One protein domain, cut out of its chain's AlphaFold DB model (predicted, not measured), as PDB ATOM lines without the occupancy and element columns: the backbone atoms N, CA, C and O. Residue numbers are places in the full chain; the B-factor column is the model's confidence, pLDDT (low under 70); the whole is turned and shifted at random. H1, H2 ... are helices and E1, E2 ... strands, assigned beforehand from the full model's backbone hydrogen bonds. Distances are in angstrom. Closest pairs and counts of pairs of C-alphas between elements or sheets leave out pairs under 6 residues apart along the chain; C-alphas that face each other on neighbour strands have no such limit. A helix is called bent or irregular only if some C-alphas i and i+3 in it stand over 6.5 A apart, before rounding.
ATOM      1  N   LYS A   9     200.129 235.591 218.122       91.88
ATOM      2  CA  LYS A   9     200.842 236.845 217.939       91.88
ATOM      3  C   LYS A   9     201.716 236.739 216.703       91.88
ATOM      4  O   LYS A   9     202.530 235.827 216.571       91.88
ATOM      5  N   VAL A  10     201.555 237.709 215.811       92.06
ATOM      6  CA  VAL A  10     202.395 237.841 214.623       92.06
ATOM      7  C   VAL A  10     203.632 238.657 214.988       92.06
ATOM      8  O   VAL A  10     203.527 239.806 215.417       92.06
ATOM      9  N   ILE A  11     204.804 238.056 214.825       92.44
ATOM     10  CA  ILE A  11     206.116 238.654 215.055       92.44
ATOM     11  C   ILE A  11     206.760 238.916 213.698       92.44
ATOM     12  O   ILE A  11     206.919 238.013 212.881       92.44
ATOM     13  N   ILE A  12     207.159 240.161 213.454       91.69
ATOM     14  CA  ILE A  12     207.882 240.518 212.234       91.69
ATOM     15  C   ILE A  12     209.356 240.190 212.442       91.69
ATOM     16  O   ILE A  12     209.992 240.731 213.348       91.69
ATOM     17  N   ILE A  13     209.905 239.336 211.581       89.81
ATOM     18  CA  ILE A  13     211.324 238.995 211.595       89.81
ATOM     19  C   ILE A  13     212.110 240.235 211.171       89.81
ATOM     20  O   ILE A  13     212.044 240.690 210.025       89.81
ATOM     21  N   ASN A  14     212.837 240.793 212.129       90.19
ATOM     22  CA  ASN A  14     213.764 241.899 211.956       90.19
ATOM     23  C   ASN A  14     215.137 241.491 212.533       90.19
ATOM     24  O   ASN A  14     215.229 240.454 213.199       90.19
ATOM     25  N   PRO A  15     216.206 242.276 212.309       89.94
ATOM     26  CA  PRO A  15     217.533 241.932 212.817       89.94
ATOM     27  C   PRO A  15     217.580 241.701 214.334       89.94
ATOM     28  O   PRO A  15     218.297 240.822 214.787       89.94
ATOM     29  N   ILE A  16     216.771 242.421 215.119       90.31
ATOM     30  CA  ILE A  16     216.711 242.256 216.579       90.31
ATOM     31  C   ILE A  16     216.152 240.874 216.944       90.31
ATOM     32  O   ILE A  16     216.725 240.179 217.776       90.31
ATOM     33  N   VAL A  17     215.072 240.440 216.289       90.38
ATOM     34  CA  VAL A  17     214.489 239.102 216.487       90.38
ATOM     35  C   VAL A  17     215.487 238.011 216.096       90.38
ATOM     36  O   VAL A  17     215.605 237.022 216.812       90.38
ATOM     37  N   LEU A  18     216.238 238.202 215.007       90.38
ATOM     38  CA  LEU A  18     217.277 237.259 214.576       90.38
ATOM     39  C   LEU A  18     218.471 237.213 215.536       90.38
ATOM     40  O   LEU A  18     219.052 236.154 215.717       90.38
ATOM     41  N   ILE A  19     218.828 238.327 216.180       88.94
ATOM     42  CA  ILE A  19     219.865 238.331 217.221       88.94
ATOM     43  C   ILE A  19     219.376 237.575 218.460       88.94
ATOM     44  O   ILE A  19     220.125 236.795 219.041       88.94
ATOM     45  N   LEU A  20     218.120 237.785 218.864       87.81
ATOM     46  CA  LEU A  20     217.543 237.122 220.036       87.81
ATOM     47  C   LEU A  20     217.330 235.620 219.812       87.81
ATOM     48  O   LEU A  20     217.511 234.835 220.740       87.81
ATOM     49  N   ILE A  21     216.950 235.224 218.597       91.69
ATOM     50  CA  ILE A  21     216.641 233.840 218.226       91.69
ATOM     51  C   ILE A  21     217.381 233.509 216.915       91.69
ATOM     52  O   ILE A  21     216.772 233.458 215.840       91.69
ATOM     53  N   PRO A  22     218.711 233.302 216.967       89.75
ATOM     54  CA  PRO A  22     219.536 233.090 215.772       89.75
ATOM     55  C   PRO A  22     219.163 231.830 214.986       89.75
ATOM     56  O   PRO A  22     219.408 231.754 213.786       89.75
ATOM     57  N   GLN A  23     218.497 230.864 215.615       89.31
ATOM     58  CA  GLN A  23     217.993 229.647 214.974       89.31
ATOM     59  C   GLN A  23     216.955 229.958 213.883       89.31
ATOM     60  O   GLN A  23     216.822 229.205 212.918       89.31
ATOM     61  N   LEU A  24     216.261 231.102 213.975       88.44
ATOM     62  CA  LEU A  24     215.318 231.543 212.946       88.44
ATOM     63  C   LEU A  24     216.011 231.925 211.634       88.44
ATOM     64  O   LEU A  24     215.345 232.015 210.602       88.44
ATOM     65  N   LEU A  25     217.335 232.122 211.643       87.50
ATOM     66  CA  LEU A  25     218.100 232.456 210.447       87.50
ATOM     67  C   LEU A  25     217.956 231.374 209.369       87.50
ATOM     68  O   LEU A  25     217.806 231.710 208.200       87.50
ATOM     69  N   ILE A  26     217.902 230.091 209.747       84.44
ATOM     70  CA  ILE A  26     217.728 228.972 208.802       84.44
ATOM     71  C   ILE A  26     216.419 229.134 208.017       84.44
ATOM     72  O   ILE A  26     216.385 228.993 206.794       84.44
ATOM     73  N   HIS A  27     215.345 229.519 208.708       81.25
ATOM     74  CA  HIS A  27     214.048 229.773 208.089       81.25
ATOM     75  C   HIS A  27     214.032 231.090 207.300       81.25
ATOM     76  O   HIS A  27     213.410 231.166 206.241       81.25
ATOM     77  N   TYR A  28     214.746 232.111 207.779       81.44
ATOM     78  CA  TYR A  28     214.851 233.422 207.138       81.44
ATOM     79  C   TYR A  28     215.755 233.438 205.891       81.44
ATOM     80  O   TYR A  28     215.577 234.276 205.006       81.44
ATOM     81  N   VAL A  29     216.690 232.503 205.739       83.19
ATOM     82  CA  VAL A  29     217.524 232.410 204.529       83.19
ATOM     83  C   VAL A  29     216.740 231.803 203.360       83.19
ATOM     84  O   VAL A  29     216.902 232.240 202.220       83.19
ATOM     85  N   ASN A  30     215.823 230.865 203.618       82.00
ATOM     86  CA  ASN A  30     215.010 230.267 202.557       82.00
ATOM     87  C   ASN A  30     213.917 231.231 202.066       82.00
ATOM     88  O   ASN A  30     212.863 231.345 202.693       82.00
ATOM     89  N   LYS A  31     214.145 231.879 200.917       74.06
ATOM     90  CA  LYS A  31     213.240 232.874 200.308       74.06
ATOM     91  C   LYS A  31     211.798 232.388 200.106       74.06
ATOM     92  O   LYS A  31     210.897 233.218 200.097       74.06
ATOM     93  N   GLN A  32     211.573 231.079 199.984       76.06
ATOM     94  CA  GLN A  32     210.233 230.506 199.817       76.06
ATOM     95  C   GLN A  32     209.415 230.512 201.120       76.06
ATOM     96  O   GLN A  32     208.186 230.507 201.076       76.06
ATOM     97  N   ASN A  33     210.074 230.585 202.282       81.75
ATOM     98  CA  ASN A  33     209.412 230.650 203.583       81.75
ATOM     99  C   ASN A  33     208.967 232.086 203.877       81.75
ATOM    100  O   ASN A  33     209.721 232.869 204.458       81.75
ATOM    101  N   LEU A  34     207.753 232.448 203.471       84.69
ATOM    102  CA  LEU A  34     207.182 233.785 203.698       84.69
ATOM    103  C   LEU A  34     206.873 234.054 205.179       84.69
ATOM    104  O   LEU A  34     207.047 235.170 205.684       84.69
ATOM    105  N   ALA A  35     206.422 233.008 205.860       87.88
ATOM    106  CA  ALA A  35     206.208 232.949 207.289       87.88
ATOM    107  C   ALA A  35     206.479 231.524 207.777       87.88
ATOM    108  O   ALA A  35     206.650 230.609 206.972       87.88
ATOM    109  N   PHE A  36     206.562 231.360 209.089       88.81
ATOM    110  CA  PHE A  36     206.548 230.053 209.727       88.81
ATOM    111  C   PHE A  36     205.995 230.173 211.143       88.81
ATOM    112  O   PHE A  36     206.013 231.239 211.771       88.81
ATOM    113  N   SER A  37     205.555 229.044 211.664       89.50
ATOM    114  CA  SER A  37     205.052 228.892 213.011       89.50
ATOM    115  C   SER A  37     205.546 227.576 213.596       89.50
ATOM    116  O   SER A  37     205.912 226.646 212.877       89.50
ATOM    117  N   PHE A  38     205.613 227.506 214.922       87.19
ATOM    118  CA  PHE A  38     205.947 226.261 215.602       87.19
ATOM    119  C   PHE A  38     204.663 225.549 215.984       87.19
ATOM    120  O   PHE A  38     203.781 226.150 216.593       87.19
ATOM    121  N   ASN A  39     204.578 224.254 215.700       84.38
ATOM    122  CA  ASN A  39     203.462 223.460 216.185       84.38
ATOM    123  C   ASN A  39     203.343 223.586 217.717       84.38
ATOM    124  O   ASN A  39     204.335 223.713 218.439       84.38
ATOM    125  N   ARG A  40     202.113 223.594 218.222       85.69
ATOM    126  CA  ARG A  40     201.805 223.720 219.645       85.69
ATOM    127  C   ARG A  40     201.557 222.369 220.292       85.69
ATOM    128  O   ARG A  40     200.780 222.315 221.236       85.69
ATOM    129  N   ASP A  41     202.128 221.277 219.813       86.00
ATOM    130  CA  ASP A  41     201.919 219.969 220.428       86.00
ATOM    131  C   ASP A  41     202.785 219.760 221.691       86.00
ATOM    132  O   ASP A  41     203.619 220.586 222.078       86.00
ATOM    133  N   ASN A  42     202.534 218.656 222.399       87.19
ATOM    134  CA  ASN A  42     203.301 218.305 223.598       87.19
ATOM    135  C   ASN A  42     204.767 217.989 223.283       87.19
ATOM    136  O   ASN A  42     205.621 218.199 224.140       87.19
ATOM    137  N   VAL A  43     205.054 217.503 222.074       89.25
ATOM    138  CA  VAL A  43     206.408 217.139 221.651       89.25
ATOM    139  C   VAL A  43     207.265 218.395 221.537       89.25
ATOM    140  O   VAL A  43     208.358 218.441 222.095       89.25
ATOM    141  N   VAL A  44     206.744 219.453 220.915       88.38
ATOM    142  CA  VAL A  44     207.416 220.755 220.833       88.38
ATOM    143  C   VAL A  44     207.616 221.368 222.220       88.38
ATOM    144  O   VAL A  44     208.687 221.904 222.505       88.38
ATOM    145  N   GLY A  45     206.629 221.249 223.114       91.06
ATOM    146  CA  GLY A  45     206.774 221.682 224.508       91.06
ATOM    147  C   GLY A  45     207.893 220.937 225.248       91.06
ATOM    148  O   GLY A  45     208.711 221.564 225.921       91.06
ATOM    149  N   LEU A  46     207.966 219.613 225.084       93.88
ATOM    150  CA  LEU A  46     209.017 218.780 225.672       93.88
ATOM    151  C   LEU A  46     210.400 219.143 225.120       93.88
ATOM    152  O   LEU A  46     211.338 219.310 225.895       93.88
ATOM    153  N   LEU A  47     210.521 219.329 223.802       94.25
ATOM    154  CA  LEU A  47     211.756 219.797 223.166       94.25
ATOM    155  C   LEU A  47     212.195 221.156 223.722       94.25
ATOM    156  O   LEU A  47     213.369 221.341 224.036       94.25
ATOM    157  N   GLY A  48     211.249 222.081 223.919       94.56
ATOM    158  CA  GLY A  48     211.514 223.369 224.555       94.56
ATOM    159  C   GLY A  48     212.103 223.223 225.961       94.56
ATOM    160  O   GLY A  48     213.115 223.849 226.277       94.56
ATOM    161  N   ALA A  49     211.522 222.346 226.784       95.88
ATOM    162  CA  ALA A  49     212.010 222.076 228.135       95.88
ATOM    163  C   ALA A  49     213.408 221.433 228.131       95.88
ATOM    164  O   ALA A  49     214.265 221.828 228.923       95.88
ATOM    165  N   ILE A  50     213.664 220.496 227.211       97.00
ATOM    166  CA  ILE A  50     214.980 219.861 227.036       97.00
ATOM    167  C   ILE A  50     216.037 220.910 226.682       97.00
ATOM    168  O   ILE A  50     217.098 220.929 227.302       97.00
ATOM    169  N   PHE A  51     215.757 221.816 225.742       96.62
ATOM    170  CA  PHE A  51     216.703 222.871 225.366       96.62
ATOM    171  C   PHE A  51     217.013 223.832 226.513       96.62
ATOM    172  O   PHE A  51     218.170 224.215 226.684       96.62
ATOM    173  N   ILE A  52     216.021 224.183 227.336       96.44
ATOM    174  CA  ILE A  52     216.264 224.985 228.543       96.44
ATOM    175  C   ILE A  52     217.106 224.207 229.558       96.44
ATOM    176  O   ILE A  52     218.055 224.763 230.105       96.44
ATOM    177  N   GLY A  53     216.808 222.926 229.778       96.44
ATOM    178  CA  GLY A  53     217.611 222.065 230.644       96.44
ATOM    179  C   GLY A  53     219.068 222.009 230.186       96.44
ATOM    180  O   GLY A  53     219.972 222.297 230.966       96.44
ATOM    181  N   MET A  54     219.300 221.748 228.896       95.88
ATOM    182  CA  MET A  54     220.639 221.748 228.301       95.88
ATOM    183  C   MET A  54     221.338 223.099 228.452       95.88
ATOM    184  O   MET A  54     222.519 223.128 228.788       95.88
ATOM    185  N   TRP A  55     220.630 224.211 228.240       96.50
ATOM    186  CA  TRP A  55     221.184 225.550 228.436       96.50
ATOM    187  C   TRP A  55     221.673 225.749 229.870       96.50
ATOM    188  O   TRP A  55     222.830 226.124 230.072       96.50
ATOM    189  N   ILE A  56     220.827 225.459 230.861       96.06
ATOM    190  CA  ILE A  56     221.166 225.627 232.276       96.06
ATOM    191  C   ILE A  56     222.334 224.711 232.651       96.06
ATOM    192  O   ILE A  56     223.298 225.171 233.265       96.06
ATOM    193  N   THR A  57     222.291 223.438 232.255       96.00
ATOM    194  CA  THR A  57     223.330 222.458 232.590       96.00
ATOM    195  C   THR A  57     224.668 222.813 231.943       96.00
ATOM    196  O   THR A  57     225.666 222.936 232.651       96.00
ATOM    197  N   LEU A  58     224.709 223.031 230.625       94.62
ATOM    198  CA  LEU A  58     225.949 223.346 229.905       94.62
ATOM    199  C   LEU A  58     226.504 224.716 230.303       94.62
ATOM    200  O   LEU A  58     227.706 224.846 230.531       94.62
ATOM    201  N   GLY A  59     225.632 225.717 230.449       94.06
ATOM    202  CA  GLY A  59     226.014 227.050 230.907       94.06
ATOM    203  C   GLY A  59     226.622 227.024 232.307       94.06
ATOM    204  O   GLY A  59     227.647 227.656 232.536       94.06
ATOM    205  N   THR A  60     226.056 226.244 233.231       94.75
ATOM    206  CA  THR A  60     226.591 226.124 234.597       94.75
ATOM    207  C   THR A  60     227.905 225.343 234.627       94.75
ATOM    208  O   THR A  60     228.862 225.783 235.262       94.75
ATOM    209  N   LEU A  61     227.999 224.218 233.906       95.38
ATOM    210  CA  LEU A  61     229.221 223.403 233.841       95.38
ATOM    211  C   LEU A  61     230.419 224.193 233.298       95.38
ATOM    212  O   LEU A  61     231.544 224.028 233.769       95.38
ATOM    213  N   LEU A  62     230.176 225.066 232.320       94.94
ATOM    214  CA  LEU A  62     231.217 225.845 231.655       94.94
ATOM    215  C   LEU A  62     231.460 227.220 232.294       94.94
ATOM    216  O   LEU A  62     232.442 227.885 231.948       94.94
ATOM    217  N   MET A  63     230.657 227.606 233.290       94.06
ATOM    218  CA  MET A  63     230.811 228.868 234.018       94.06
ATOM    219  C   MET A  63     232.156 228.965 234.741       94.06
ATOM    220  O   MET A  63     232.737 230.043 234.809       94.06
ATOM    221  N   LYS A  64     232.710 227.844 235.220       92.56
ATOM    222  CA  LYS A  64     234.041 227.827 235.849       92.56
ATOM    223  C   LYS A  64     235.165 228.221 234.880       92.56
ATOM    224  O   LYS A  64     236.154 228.798 235.313       92.56
ATOM    225  N   TYR A  65     235.021 227.900 233.595       94.00
ATOM    226  CA  TYR A  65     236.069 228.103 232.588       94.00
ATOM    227  C   TYR A  65     235.928 229.436 231.855       94.00
ATOM    228  O   TYR A  65     236.924 230.099 231.586       94.00
ATOM    229  N   PHE A  66     234.695 229.837 231.546       93.44
ATOM    230  CA  PHE A  66     234.409 231.008 230.709       93.44
ATOM    231  C   PHE A  66     233.572 232.077 231.428       93.44
ATOM    232  O   PHE A  66     233.126 233.045 230.811       93.44
ATOM    233  N   GLY A  67     233.316 231.910 232.728       92.94
ATOM    234  CA  GLY A  67     232.479 232.814 233.509       92.94
ATOM    235  C   GLY A  67     231.034 232.867 233.013       92.94
ATOM    236  O   GLY A  67     230.536 231.963 232.337       92.94
ATOM    237  N   VAL A  68     230.358 233.976 233.319       92.38
ATOM    238  CA  VAL A  68     228.953 234.232 232.947       92.38
ATOM    239  C   VAL A  68     228.744 234.271 231.426       92.38
ATOM    240  O   VAL A  68     227.646 233.988 230.949       92.38
ATOM    241  N   ILE A  69     229.799 234.543 230.646       93.62
ATOM    242  CA  ILE A  69     229.741 234.571 229.176       93.62
ATOM    243  C   ILE A  69     229.275 233.221 228.620       93.62
ATOM    244  O   ILE A  69     228.501 233.204 227.667       93.62
ATOM    245  N   SER A  70     229.666 232.098 229.236       92.69
ATOM    246  CA  SER A  70     229.164 230.773 228.835       92.69
ATOM    247  C   SER A  70     227.639 230.696 228.898       92.69
ATOM    248  O   SER A  70     227.001 230.259 227.944       92.69
ATOM    249  N   PHE A  71     227.037 231.186 229.982       92.44
ATOM    250  CA  PHE A  71     225.593 231.164 230.174       92.44
ATOM    251  C   PHE A  71     224.870 231.995 229.108       92.44
ATOM    252  O   PHE A  71     223.868 231.549 228.553       92.44
ATOM    253  N   VAL A  72     225.416 233.166 228.766       92.69
ATOM    254  CA  VAL A  72     224.903 234.025 227.686       92.69
ATOM    255  C   VAL A  72     225.067 233.354 226.319       92.69
ATOM    256  O   VAL A  72     224.145 233.357 225.508       92.69
ATOM    257  N   LEU A  73     226.211 232.729 226.058       92.31
ATOM    258  CA  LEU A  73     226.479 232.050 224.794       92.31
ATOM    259  C   LEU A  73     225.521 230.869 224.575       92.31
ATOM    260  O   LEU A  73     224.876 230.786 223.530       92.31
ATOM    261  N   PHE A  74     225.346 229.998 225.573       93.94
ATOM    262  CA  PHE A  74     224.393 228.887 225.476       93.94
ATOM    263  C   PHE A  74     222.938 229.355 225.439       93.94
ATOM    264  O   PHE A  74     222.107 228.682 224.826       93.94
ATOM    265  N   PHE A  75     222.623 230.518 226.016       93.94
ATOM    266  CA  PHE A  75     221.304 231.115 225.843       93.94
ATOM    267  C   PHE A  75     221.024 231.357 224.361       93.94
ATOM    268  O   PHE A  75     220.029 230.861 223.849       93.94
ATOM    269  N   PHE A  76     221.915 232.040 223.644       92.38
ATOM    270  CA  PHE A  76     221.695 232.307 222.222       92.38
ATOM    271  C   PHE A  76     221.730 231.043 221.365       92.38
ATOM    272  O   PHE A  76     220.961 230.942 220.414       92.38
ATOM    273  N   LEU A  77     222.588 230.073 221.696       90.56
ATOM    274  CA  LEU A  77     222.727 228.839 220.917       90.56
ATOM    275  C   LEU A  77     221.535 227.889 221.056       90.56
ATOM    276  O   LEU A  77     221.125 227.290 220.061       90.56
ATOM    277  N   ILE A  78     220.982 227.737 222.260       93.62
ATOM    278  CA  ILE A  78     219.933 226.742 222.541       93.62
ATOM    279  C   ILE A  78     218.805 227.274 223.433       93.62
ATOM    280  O   ILE A  78     217.638 226.963 223.193       93.62
ATOM    281  N   GLY A  79     219.120 228.100 224.435       92.88
ATOM    282  CA  GLY A  79     218.146 228.570 225.423       92.88
ATOM    283  C   GLY A  79     217.023 229.426 224.831       92.88
ATOM    284  O   GLY A  79     215.856 229.223 225.162       92.88
ATOM    285  N   SER A  80     217.343 230.337 223.912       94.19
ATOM    286  CA  SER A  80     216.392 231.245 223.266       94.19
ATOM    287  C   SER A  80     215.358 230.490 222.434       94.19
ATOM    288  O   SER A  80     214.167 230.806 222.493       94.19
ATOM    289  N   MET A  81     215.781 229.441 221.726       93.12
ATOM    290  CA  MET A  81     214.879 228.537 221.019       93.12
ATOM    291  C   MET A  81     213.992 227.776 222.006       93.12
ATOM    292  O   MET A  81     212.776 227.753 221.836       93.12
ATOM    293  N   GLY A  82     214.571 227.226 223.079       94.00
ATOM    294  CA  GLY A  82     213.817 226.535 224.128       94.00
ATOM    295  C   GLY A  82     212.702 227.397 224.727       94.00
ATOM    296  O   GLY A  82     211.543 226.983 224.765       94.00
ATOM    297  N   ILE A  83     213.024 228.639 225.100       94.44
ATOM    298  CA  ILE A  83     212.047 229.617 225.596       94.44
ATOM    299  C   ILE A  83     210.988 229.922 224.541       94.44
ATOM    300  O   ILE A  83     209.800 229.919 224.854       94.44
ATOM    301  N   THR A  84     211.389 230.147 223.289       93.62
ATOM    302  CA  THR A  84     210.452 230.435 222.193       93.62
ATOM    303  C   THR A  84     209.437 229.306 222.016       93.62
ATOM    304  O   THR A  84     208.240 229.574 221.902       93.62
ATOM    305  N   LEU A  85     209.886 228.047 222.059       93.62
ATOM    306  CA  LEU A  85     209.015 226.873 221.967       93.62
ATOM    307  C   LEU A  85     208.049 226.776 223.156       93.62
ATOM    308  O   LEU A  85     206.860 226.511 222.960       93.62
ATOM    309  N   LEU A  86     208.521 227.036 224.380       93.50
ATOM    310  CA  LEU A  86     207.661 227.032 225.567       93.50
ATOM    311  C   LEU A  86     206.624 228.160 225.539       93.50
ATOM    312  O   LEU A  86     205.452 227.905 225.812       93.50
ATOM    313  N   ILE A  87     207.016 229.381 225.162       91.69
ATOM    314  CA  ILE A  87     206.086 230.508 224.992       91.69
ATOM    315  C   ILE A  87     205.033 230.154 223.939       91.69
ATOM    316  O   ILE A  87     203.839 230.319 224.196       91.69
ATOM    317  N   ASN A  88     205.462 229.609 222.796       90.75
ATOM    318  CA  ASN A  88     204.569 229.188 221.720       90.75
ATOM    319  C   ASN A  88     203.536 228.148 222.187       90.75
ATOM    320  O   ASN A  88     202.354 228.213 221.839       90.75
ATOM    321  N   ARG A  89     203.965 227.182 223.004       88.44
ATOM    322  CA  ARG A  89     203.093 226.132 223.535       88.44
ATOM    323  C   ARG A  89     202.126 226.672 224.588       88.44
ATOM    324  O   ARG A  89     200.914 226.507 224.425       88.44
ATOM    325  N   PHE A  90     202.656 227.287 225.642       87.19
ATOM    326  CA  PHE A  90     201.941 227.529 226.898       87.19
ATOM    327  C   PHE A  90     201.340 228.927 227.030       87.19
ATOM    328  O   PHE A  90     200.395 229.090 227.793       87.19
ATOM    329  N   ILE A  91     201.854 229.922 226.304       86.62
ATOM    330  CA  ILE A  91     201.423 231.318 226.458       86.62
ATOM    331  C   ILE A  91     200.604 231.764 225.249       86.62
ATOM    332  O   ILE A  91     199.423 232.070 225.376       86.62
ATOM    333  N   VAL A  92     201.212 231.811 224.063       89.38
ATOM    334  CA  VAL A  92     200.595 232.388 222.860       89.38
ATOM    335  C   VAL A  92     201.207 231.765 221.614       89.38
ATOM    336  O   VAL A  92     202.421 231.608 221.552       89.38
ATOM    337  N   GLY A  93     200.392 231.435 220.607       88.62
ATOM    338  CA  GLY A  93     200.916 230.924 219.337       88.62
ATOM    339  C   GLY A  93     201.755 231.992 218.634       88.62
ATOM    340  O   GLY A  93     201.316 233.133 218.513       88.62
ATOM    341  N   LEU A  94     202.953 231.650 218.182       91.94
ATOM    342  CA  LEU A  94     203.871 232.585 217.539       91.94
ATOM    343  C   LEU A  94     203.914 232.327 216.037       91.94
ATOM    344  O   LEU A  94     204.253 231.231 215.593       91.94
ATOM    345  N   ILE A  95     203.597 233.363 215.262       92.88
ATOM    346  CA  ILE A  95     203.728 233.364 213.804       92.88
ATOM    347  C   ILE A  95     204.825 234.349 213.444       92.88
ATOM    348  O   ILE A  95     204.692 235.545 213.699       92.88
ATOM    349  N   PHE A  96     205.894 233.872 212.827       92.69
ATOM    350  CA  PHE A  96     206.994 234.707 212.374       92.69
ATOM    351  C   PHE A  96     206.798 235.036 210.900       92.69
ATOM    352  O   PHE A  96     206.773 234.140 210.067       92.69
ATOM    353  N   ILE A  97     206.664 236.319 210.569       91.62
ATOM    354  CA  ILE A  97     206.469 236.793 209.195       91.62
ATOM    355  C   ILE A  97     207.667 237.619 208.736       91.62
ATOM    356  O   ILE A  97     208.201 238.443 209.487       91.62
ATOM    357  N   ARG A  98     208.089 237.451 207.479       88.81
ATOM    358  CA  ARG A  98     209.100 238.334 206.885       88.81
ATOM    359  C   ARG A  98     208.599 239.774 206.810       88.81
ATOM    360  O   ARG A  98     207.432 240.035 206.515       88.81
ATOM    361  N   LYS A  99     209.518 240.726 206.992       86.81
ATOM    362  CA  LYS A  99     209.235 242.166 206.885       86.81
ATOM    363  C   LYS A  99     208.592 242.552 205.547       86.81
ATOM    364  O   LYS A  99     207.644 243.328 205.534       86.81
ATOM    365  N   GLU A 100     209.057 241.982 204.439       84.31
ATOM    366  CA  GLU A 100     208.512 242.231 203.094       84.31
ATOM    367  C   GLU A 100     207.050 241.770 202.968       84.31
ATOM    368  O   GLU A 100     206.205 242.473 202.415       84.31
ATOM    369  N   CYS A 101     206.710 240.637 203.586       86.19
ATOM    370  CA  CYS A 101     205.358 240.082 203.581       86.19
ATOM    371  C   CYS A 101     204.376 240.871 204.467       86.19
ATOM    372  O   CYS A 101     203.163 240.713 204.330       86.19
ATOM    373  N   GLN A 102     204.858 241.766 205.338       83.31
ATOM    374  CA  GLN A 102     204.010 242.586 206.213       83.31
ATOM    375  C   GLN A 102     203.084 243.529 205.432       83.31
ATOM    376  O   GLN A 102     201.980 243.822 205.895       83.31
ATOM    377  N   ARG A 103     203.542 244.034 204.283       83.50
ATOM    378  CA  ARG A 103     202.783 244.939 203.402       83.50
ATOM    379  C   ARG A 103     202.245 244.226 202.162       83.50
ATOM    380  O   ARG A 103     201.706 244.876 201.272       83.50
ATOM    381  N   CYS A 104     202.412 242.907 202.100       85.94
ATOM    382  CA  CYS A 104     201.978 242.122 200.961       85.94
ATOM    383  C   CYS A 104     200.455 241.979 200.950       85.94
ATOM    384  O   CYS A 104     199.826 241.772 201.991       85.94
ATOM    385  N   LYS A 105     199.869 242.012 199.754       85.69
ATOM    386  CA  LYS A 105     198.440 241.754 199.531       85.69
ATOM    387  C   LYS A 105     197.986 240.399 200.092       85.69
ATOM    388  O   LYS A 105     196.884 240.285 200.620       85.69
ATOM    389  N   PHE A 106     198.859 239.390 200.061       87.81
ATOM    390  CA  PHE A 106     198.573 238.047 200.573       87.81
ATOM    391  C   PHE A 106     198.797 237.880 202.082       87.81
ATOM    392  O   PHE A 106     198.674 236.767 202.586       87.81
ATOM    393  N   LYS A 107     199.099 238.951 202.834       89.19
ATOM    394  CA  LYS A 107     199.396 238.876 204.276       89.19
ATOM    395  C   LYS A 107     198.359 238.073 205.061       89.19
ATOM    396  O   LYS A 107     198.736 237.263 205.899       89.19
ATOM    397  N   LYS A 108     197.065 238.299 204.806       88.94
ATOM    398  CA  LYS A 108     195.994 237.584 205.513       88.94
ATOM    399  C   LYS A 108     196.051 236.080 205.241       88.94
ATOM    400  O   LYS A 108     196.028 235.303 206.182       88.94
ATOM    401  N   LEU A 109     196.218 235.687 203.978       90.19
ATOM    402  CA  LEU A 109     196.353 234.285 203.583       90.19
ATOM    403  C   LEU A 109     197.601 233.640 204.199       90.19
ATOM    404  O   LEU A 109     197.511 232.524 204.694       90.19
ATOM    405  N   ILE A 110     198.735 234.351 204.229       90.31
ATOM    406  CA  ILE A 110     199.965 233.892 204.897       90.31
ATOM    407  C   ILE A 110     199.706 233.625 206.383       90.31
ATOM    408  O   ILE A 110     200.130 232.606 206.910       90.31
ATOM    409  N   ILE A 111     199.010 234.534 207.069       91.12
ATOM    410  CA  ILE A 111     198.690 234.354 208.488       91.12
ATOM    411  C   ILE A 111     197.742 233.169 208.671       91.12
ATOM    412  O   ILE A 111     198.009 232.325 209.514       91.12
ATOM    413  N   ASP A 112     196.683 233.066 207.869       90.62
ATOM    414  CA  ASP A 112     195.714 231.972 207.977       90.62
ATOM    415  C   ASP A 112     196.362 230.605 207.704       90.62
ATOM    416  O   ASP A 112     196.036 229.630 208.380       90.62
ATOM    417  N   HIS A 113     197.321 230.541 206.774       91.62
ATOM    418  CA  HIS A 113     198.158 229.363 206.538       91.62
ATOM    419  C   HIS A 113     198.884 228.923 207.813       91.62
ATOM    420  O   HIS A 113     198.743 227.782 208.258       91.62
ATOM    421  N   GLU A 114     199.594 229.848 208.456       91.62
ATOM    422  CA  GLU A 114     200.328 229.566 209.692       91.62
ATOM    423  C   GLU A 114     199.409 229.295 210.886       91.62
ATOM    424  O   GLU A 114     199.738 228.495 211.756       91.62
ATOM    425  N   VAL A 115     198.220 229.899 210.937       89.88
ATOM    426  CA  VAL A 115     197.226 229.614 211.983       89.88
ATOM    427  C   VAL A 115     196.745 228.164 211.906       89.88
ATOM    428  O   VAL A 115     196.494 227.552 212.948       89.88
ATOM    429  N   ILE A 116     196.619 227.593 210.706       87.94
ATOM    430  CA  ILE A 116     196.256 226.179 210.550       87.94
ATOM    431  C   ILE A 116     197.395 225.288 211.066       87.94
ATOM    432  O   ILE A 116     197.131 224.397 211.876       87.94
ATOM    433  N   HIS A 117     198.646 225.573 210.691       87.25
ATOM    434  CA  HIS A 117     199.837 224.857 211.185       87.25
ATOM    435  C   HIS A 117     200.032 224.974 212.705       87.25
ATOM    436  O   HIS A 117     200.412 224.012 213.369       87.25
ATOM    437  N   LEU A 118     199.701 226.120 213.305       85.94
ATOM    438  CA  LEU A 118     199.737 226.307 214.761       85.94
ATOM    439  C   LEU A 118     198.745 225.413 215.512       85.94
ATOM    440  O   LEU A 118     198.992 225.031 216.661       85.94
ATOM    441  N   ASN A 119     197.583 225.167 214.910       82.38
ATOM    442  CA  ASN A 119     196.449 224.526 215.571       82.38
ATOM    443  C   ASN A 119     196.252 223.064 215.164       82.38
ATOM    444  O   ASN A 119     195.400 222.388 215.743       82.38
ATOM    445  N   SER A 120     197.012 222.570 214.189       77.00
ATOM    446  CA  SER A 120     196.879 221.213 213.677       77.00
ATOM    447  C   SER A 120     198.206 220.674 213.161       77.00
ATOM    448  O   SER A 120     199.020 221.418 212.627       77.00
ATOM    449  N   ASN A 121     198.383 219.354 213.230       77.50
ATOM    450  CA  ASN A 121     199.484 218.655 212.556       77.50
ATOM    451  C   ASN A 121     199.154 218.439 211.068       77.50
ATOM    452  O   ASN A 121     199.447 217.377 210.519       77.50
ATOM    453  N   ALA A 122     198.461 219.393 210.441       82.56
ATOM    454  CA  ALA A 122     198.054 219.282 209.053       82.56
ATOM    455  C   ALA A 122     199.286 219.317 208.151       82.56
ATOM    456  O   ALA A 122     200.197 220.130 208.314       82.56
ATOM    457  N   THR A 123     199.304 218.429 207.170       86.19
ATOM    458  CA  THR A 123     200.310 218.465 206.115       86.19
ATOM    459  C   THR A 123     200.105 219.704 205.248       86.19
ATOM    460  O   THR A 123     198.980 220.171 205.065       86.19
ATOM    461  N   GLU A 124     201.177 220.199 204.632       85.12
ATOM    462  CA  GLU A 124     201.127 221.356 203.725       85.12
ATOM    463  C   GLU A 124     200.009 221.219 202.669       85.12
ATOM    464  O   GLU A 124     199.246 222.150 202.411       85.12
ATOM    465  N   LYS A 125     199.817 220.010 202.124       86.44
ATOM    466  CA  LYS A 125     198.747 219.706 201.162       86.44
ATOM    467  C   LYS A 125     197.343 219.898 201.750       86.44
ATOM    468  O   LYS A 125     196.452 220.400 201.065       86.44
ATOM    469  N   GLU A 126     197.124 219.496 202.997       88.50
ATOM    470  CA  GLU A 126     195.841 219.655 203.692       88.50
ATOM    471  C   GLU A 126     195.560 221.117 204.039       88.50
ATOM    472  O   GLU A 126     194.418 221.571 203.891       88.50
ATOM    473  N   VAL A 127     196.593 221.868 204.432       88.56
ATOM    474  CA  VAL A 127     196.494 223.309 204.686       88.56
ATOM    475  C   VAL A 127     196.065 224.034 203.416       88.56
ATOM    476  O   VAL A 127     195.034 224.711 203.418       88.56
ATOM    477  N   TRP A 128     196.755 223.812 202.295       89.00
ATOM    478  CA  TRP A 128     196.387 224.419 201.012       89.00
ATOM    479  C   TRP A 128     195.004 223.988 200.525       89.00
ATOM    480  O   TRP A 128     194.230 224.832 200.074       89.00
ATOM    481  N   LYS A 129     194.627 222.713 200.681       88.56
ATOM    482  CA  LYS A 129     193.271 222.241 200.349       88.56
ATOM    483  C   LYS A 129     192.199 222.955 201.174       88.56
ATOM    484  O   LYS A 129     191.103 223.200 200.675       88.56
ATOM    485  N   THR A 130     192.492 223.275 202.431       87.50
ATOM    486  CA  THR A 130     191.580 224.012 203.313       87.50
ATOM    487  C   THR A 130     191.503 225.480 202.915       87.50
ATOM    488  O   THR A 130     190.404 226.008 202.753       87.50
ATOM    489  N   LEU A 131     192.647 226.121 202.672       88.25
ATOM    490  CA  LEU A 131     192.710 227.520 202.251       88.25
ATOM    491  C   LEU A 131     192.018 227.753 200.909       88.25
ATOM    492  O   LEU A 131     191.255 228.706 200.802       88.25
ATOM    493  N   LYS A 132     192.186 226.864 199.922       87.94
ATOM    494  CA  LYS A 132     191.536 226.970 198.600       87.94
ATOM    495  C   LYS A 132     190.001 226.946 198.657       87.94
ATOM    496  O   LYS A 132     189.348 227.446 197.748       87.94
ATOM    497  N   LYS A 133     189.397 226.409 199.726       86.31
ATOM    498  CA  LYS A 133     187.934 226.476 199.932       86.31
ATOM    499  C   LYS A 133     187.458 227.884 200.292       86.31
ATOM    500  O   LYS A 133     186.315 228.227 200.009       86.31
ATOM    501  N   VAL A 134     188.317 228.671 200.939       84.88
ATOM    502  CA  VAL A 134     188.018 230.026 201.430       84.88
ATOM    503  C   VAL A 134     188.524 231.081 200.446       84.88
ATOM    504  O   VAL A 134     187.845 232.064 200.155       84.88
ATOM    505  N   TYR A 135     189.719 230.858 199.910       83.44
ATOM    506  CA  TYR A 135     190.470 231.776 199.075       83.44
ATOM    507  C   TYR A 135     190.513 231.262 197.636       83.44
ATOM    508  O   TYR A 135     191.250 230.330 197.323       83.44
ATOM    509  N   LYS A 136     189.732 231.892 196.752       76.25
ATOM    510  CA  LYS A 136     189.791 231.658 195.301       76.25
ATOM    511  C   LYS A 136     190.741 232.656 194.639       76.25
ATOM    512  O   LYS A 136     190.755 233.828 195.021       76.25
ATOM    513  N   ALA A 137     191.496 232.208 193.632       71.56
ATOM    514  CA  ALA A 137     192.463 233.037 192.904       71.56
ATOM    515  C   ALA A 137     191.822 234.300 192.291       71.56
ATOM    516  O   ALA A 137     192.384 235.393 192.377       71.56
ATOM    517  N   GLU A 138     190.609 234.157 191.755       67.62
ATOM    518  CA  GLU A 138     189.798 235.248 191.198       67.62
ATOM    519  C   GLU A 138     189.421 236.282 192.269       67.62
ATOM    520  O   GLU A 138     189.607 237.480 192.076       67.62
ATOM    521  N   ASN A 139     188.990 235.821 193.450       68.81
ATOM    522  CA  ASN A 139     188.537 236.686 194.546       68.81
ATOM    523  C   ASN A 139     189.677 237.470 195.204       68.81
ATOM    524  O   ASN A 139     189.470 238.576 195.695       68.81
ATOM    525  N   ILE A 140     190.883 236.900 195.236       68.19
ATOM    526  CA  ILE A 140     192.066 237.616 195.724       68.19
ATOM    527  C   ILE A 140     192.636 238.533 194.630       68.19
ATOM    528  O   ILE A 140     193.460 239.403 194.919       68.19
ATOM    529  N   GLY A 141     192.188 238.397 193.379       63.81
ATOM    530  CA  GLY A 141     192.732 239.134 192.248       63.81
ATOM    531  C   GLY A 141     194.226 238.866 192.122       63.81
ATOM    532  O   GLY A 141     195.017 239.806 192.180       63.81
ATOM    533  N   VAL A 142     194.617 237.591 192.025       64.75
ATOM    534  CA  VAL A 142     196.019 237.191 191.790       64.75
ATOM    535  C   VAL A 142     196.595 237.897 190.552       64.75
ATOM    536  O   VAL A 142     197.775 238.222 190.531       64.75
ATOM    537  N   TYR A 143     195.732 238.202 189.578       60.94
ATOM    538  CA  TYR A 143     196.044 238.904 188.330       60.94
ATOM    539  C   TYR A 143     195.896 240.436 188.397       60.94
ATOM    540  O   TYR A 143     196.148 241.107 187.403       60.94
ATOM    541  N   ASN A 144     195.478 240.993 189.539       64.62
ATOM    542  CA  ASN A 144     195.325 242.438 189.724       64.62
ATOM    543  C   ASN A 144     196.557 243.021 190.421       64.62
ATOM    544  O   ASN A 144     197.050 242.423 191.385       64.62
ATOM    545  N   ASP A 145     196.954 244.231 190.018       62.19
ATOM    546  CA  ASP A 145     198.076 244.971 190.599       62.19
ATOM    547  C   ASP A 145     198.025 245.029 192.137       62.19
ATOM    548  O   ASP A 145     196.972 245.177 192.772       62.19
ATOM    549  N   GLY A 146     199.194 244.892 192.759       66.81
ATOM    550  CA  GLY A 146     199.362 244.981 194.203       66.81
ATOM    551  C   GLY A 146     200.786 244.667 194.646       66.81
ATOM    552  O   GLY A 146     201.565 244.065 193.914       66.81
ATOM    553  N   ASN A 147     201.124 245.050 195.880       76.56
ATOM    554  CA  ASN A 147     202.436 244.762 196.457       76.56
ATOM    555  C   ASN A 147     202.583 243.251 196.714       76.56
ATOM    556  O   ASN A 147     202.056 242.709 197.696       76.56
ATOM    557  N   ILE A 148     203.309 242.578 195.828       77.31
ATOM    558  CA  ILE A 148     203.713 241.174 195.927       77.31
ATOM    559  C   ILE A 148     205.242 241.160 196.006       77.31
ATOM    560  O   ILE A 148     205.902 241.940 195.333       77.31
ATOM    561  N   CYS A 149     205.804 240.321 196.876       77.56
ATOM    562  CA  CYS A 149     207.256 240.148 196.924       77.56
ATOM    563  C   CYS A 149     207.729 239.280 195.747       77.56
ATOM    564  O   CYS A 149     207.034 238.335 195.370       77.56
ATOM    565  N   ASP A 150     208.920 239.563 195.214       69.62
ATOM    566  CA  ASP A 150     209.452 238.966 193.973       69.62
ATOM    567  C   ASP A 150     209.531 237.426 193.982       69.62
ATOM    568  O   ASP A 150     209.579 236.793 192.933       69.62
ATOM    569  N   PHE A 151     209.520 236.804 195.165       71.38
ATOM    570  CA  PHE A 151     209.640 235.353 195.353       71.38
ATOM    571  C   PHE A 151     208.403 234.727 196.009       71.38
ATOM    572  O   PHE A 151     208.514 233.699 196.672       71.38
ATOM    573  N   CYS A 152     207.227 235.345 195.880       80.94
ATOM    574  CA  CYS A 152     205.996 234.846 196.488       80.94
ATOM    575  C   CYS A 152     205.496 233.557 195.794       80.94
ATOM    576  O   CYS A 152     205.050 233.642 194.651       80.94
ATOM    577  N   PRO A 153     205.471 232.381 196.459       82.38
ATOM    578  CA  PRO A 153     204.919 231.153 195.872       82.38
ATOM    579  C   PRO A 153     203.379 231.090 195.880       82.38
ATOM    580  O   PRO A 153     202.793 230.158 195.342       82.38
ATOM    581  N   ILE A 154     202.687 232.034 196.525       84.94
ATOM    582  CA  ILE A 154     201.229 231.954 196.739       84.94
ATOM    583  C   ILE A 154     200.426 231.994 195.429       84.94
ATOM    584  O   ILE A 154     199.510 231.180 195.299       84.94
ATOM    585  N   PRO A 155     200.733 232.880 194.455       82.19
ATOM    586  CA  PRO A 155     200.053 232.883 193.164       82.19
ATOM    587  C   PRO A 155     200.054 231.512 192.487       82.19
ATOM    588  O   PRO A 155     198.989 231.018 192.133       82.19
ATOM    589  N   SER A 156     201.219 230.861 192.375       81.69
ATOM    590  CA  SER A 156     201.311 229.544 191.737       81.69
ATOM    591  C   SER A 156     200.541 228.482 192.525       81.69
ATOM    592  O   SER A 156     199.768 227.733 191.937       81.69
ATOM    593  N   ARG A 157     200.638 228.480 193.862       82.38
ATOM    594  CA  ARG A 157     199.910 227.537 194.737       82.38
ATOM    595  C   ARG A 157     198.389 227.640 194.644       82.38
ATOM    596  O   ARG A 157     197.702 226.637 194.831       82.38
ATOM    597  N   LEU A 158     197.855 228.840 194.415       80.56
ATOM    598  CA  LEU A 158     196.413 229.062 194.277       80.56
ATOM    599  C   LEU A 158     195.876 228.669 192.897       80.56
ATOM    600  O   LEU A 158     194.681 228.401 192.793       80.56
ATOM    601  N   VAL A 159     196.732 228.663 191.873       77.69
ATOM    602  CA  VAL A 159     196.370 228.329 190.486       77.69
ATOM    603  C   VAL A 159     196.579 226.843 190.182       77.69
ATOM    604  O   VAL A 159     195.841 226.293 189.375       77.69
ATOM    605  N   GLU A 160     197.542 226.182 190.834       71.12
ATOM    606  CA  GLU A 160     197.696 224.720 190.776       71.12
ATOM    607  C   GLU A 160     196.379 224.032 191.189       71.12
ATOM    608  O   GLU A 160     195.801 224.403 192.211       71.12
TER     609      GLU A 160
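What this domain is: This is residues 9 to 160 of the 161 residues of an uncharacterized protein of Nitrososphaeria archaeon (UniProt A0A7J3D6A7). What is seen first? A small three-stranded sheet, E1 E3 E2, sits in the middle of a long body, with a long helical hairpin of H3 and the bent H4 making one end; H6 packs on one face of the sheet and leads to H7, H8 and H9 at the other end. What is it made of? The printed part has 152 residues, mostly helix, with named elements in the order E1 H1 H2 E2 H3 H4 E3 H5 H6 H7 H8 H9, nine helices and three strands in one mixed sheet. How compact is it? It is only just loose, close to compact, with a radius of gyration of the C-alphas of 18.3 A and spans of 63 by 29 by 22 A.

How they stand to each other: How is the sheet paired? E1, residues 9 to 13, is parallel to E3, residues 93 to 98, with N 11 and O 95 within hydrogen-bond range at 2.8 A. E2, residues 35 to 37, is antiparallel to E3, with N 96 and O 36 within range at 2.8 A. H2, residues 24 to 29, is on the sheet, and H1, residues 15 to 20, is close but not clearly touching H2, with C-alphas 18 and 24 closest at 6.3 A. How does the long hairpin run? H3, residues 42 to 66, is only just irregular, with C-alphas 61 and 64 6.8 A apart; H4, residues 68 to 90, is one helix by its hydrogen bonds but bent, with C-alphas 77 and 80 7.2 A apart, into H4a, residues 68 to 77, and H4b, residues 80 to 90. H3 and H4a form a helical hairpin at a shallow tilt of 29 degrees, touching through residues 55 to 63 of H3, with C-alphas 59 and 71 closest at 4.2 A. Residues 42 to 52 of H3 touch H4b, with C-alphas 48 and 82 closest at 3.9 A. What follows E3? H5, residues 100 to 103, only grazes the sheet, while H6, residues 107 to 119, runs along the strands on the opposite face from H2, at a height over the sheet of 8.0 A. H6 touches H7, residues 124 to 134, at a steep tilt of 54 degrees, with C-alphas 116 and 127 closest at 6.5 A. H8, residues 137 to 140, only just touches H9, residues 154 to 159, with 3 pairs of C-alphas within 8 A, the closest 137 and 158 at 5.8 A. Are the helix backbones complete? Every O i to N i+4 pair is within hydrogen-bond range in H1, H2, H4a, H4b, H6 and H9, against 19 of 21 in H3 and 5 of 7 in H7; H5 and H8 are too short for one.

Where its parts are: Where are the anchors? E1 begins with C-alpha 9 at (200.842, 236.845, 217.939), and H9 ends with C-alpha 159 at (196.370, 228.329, 190.486). Which elements are long? From first to last C-alpha H3 measures 34.3 A, H6 18.5 A and E3 16.6 A.

The domain as a whole: How large is it? The two C-alphas farthest apart, of Lys 64 and Glu 138, are 63.3 A apart. Is it cut? The printed part has no cut, and the link from H8 to H9, residues 141 to 153, is long. Where is confidence low? Residues 138 to 146 and residue 150 are under 70.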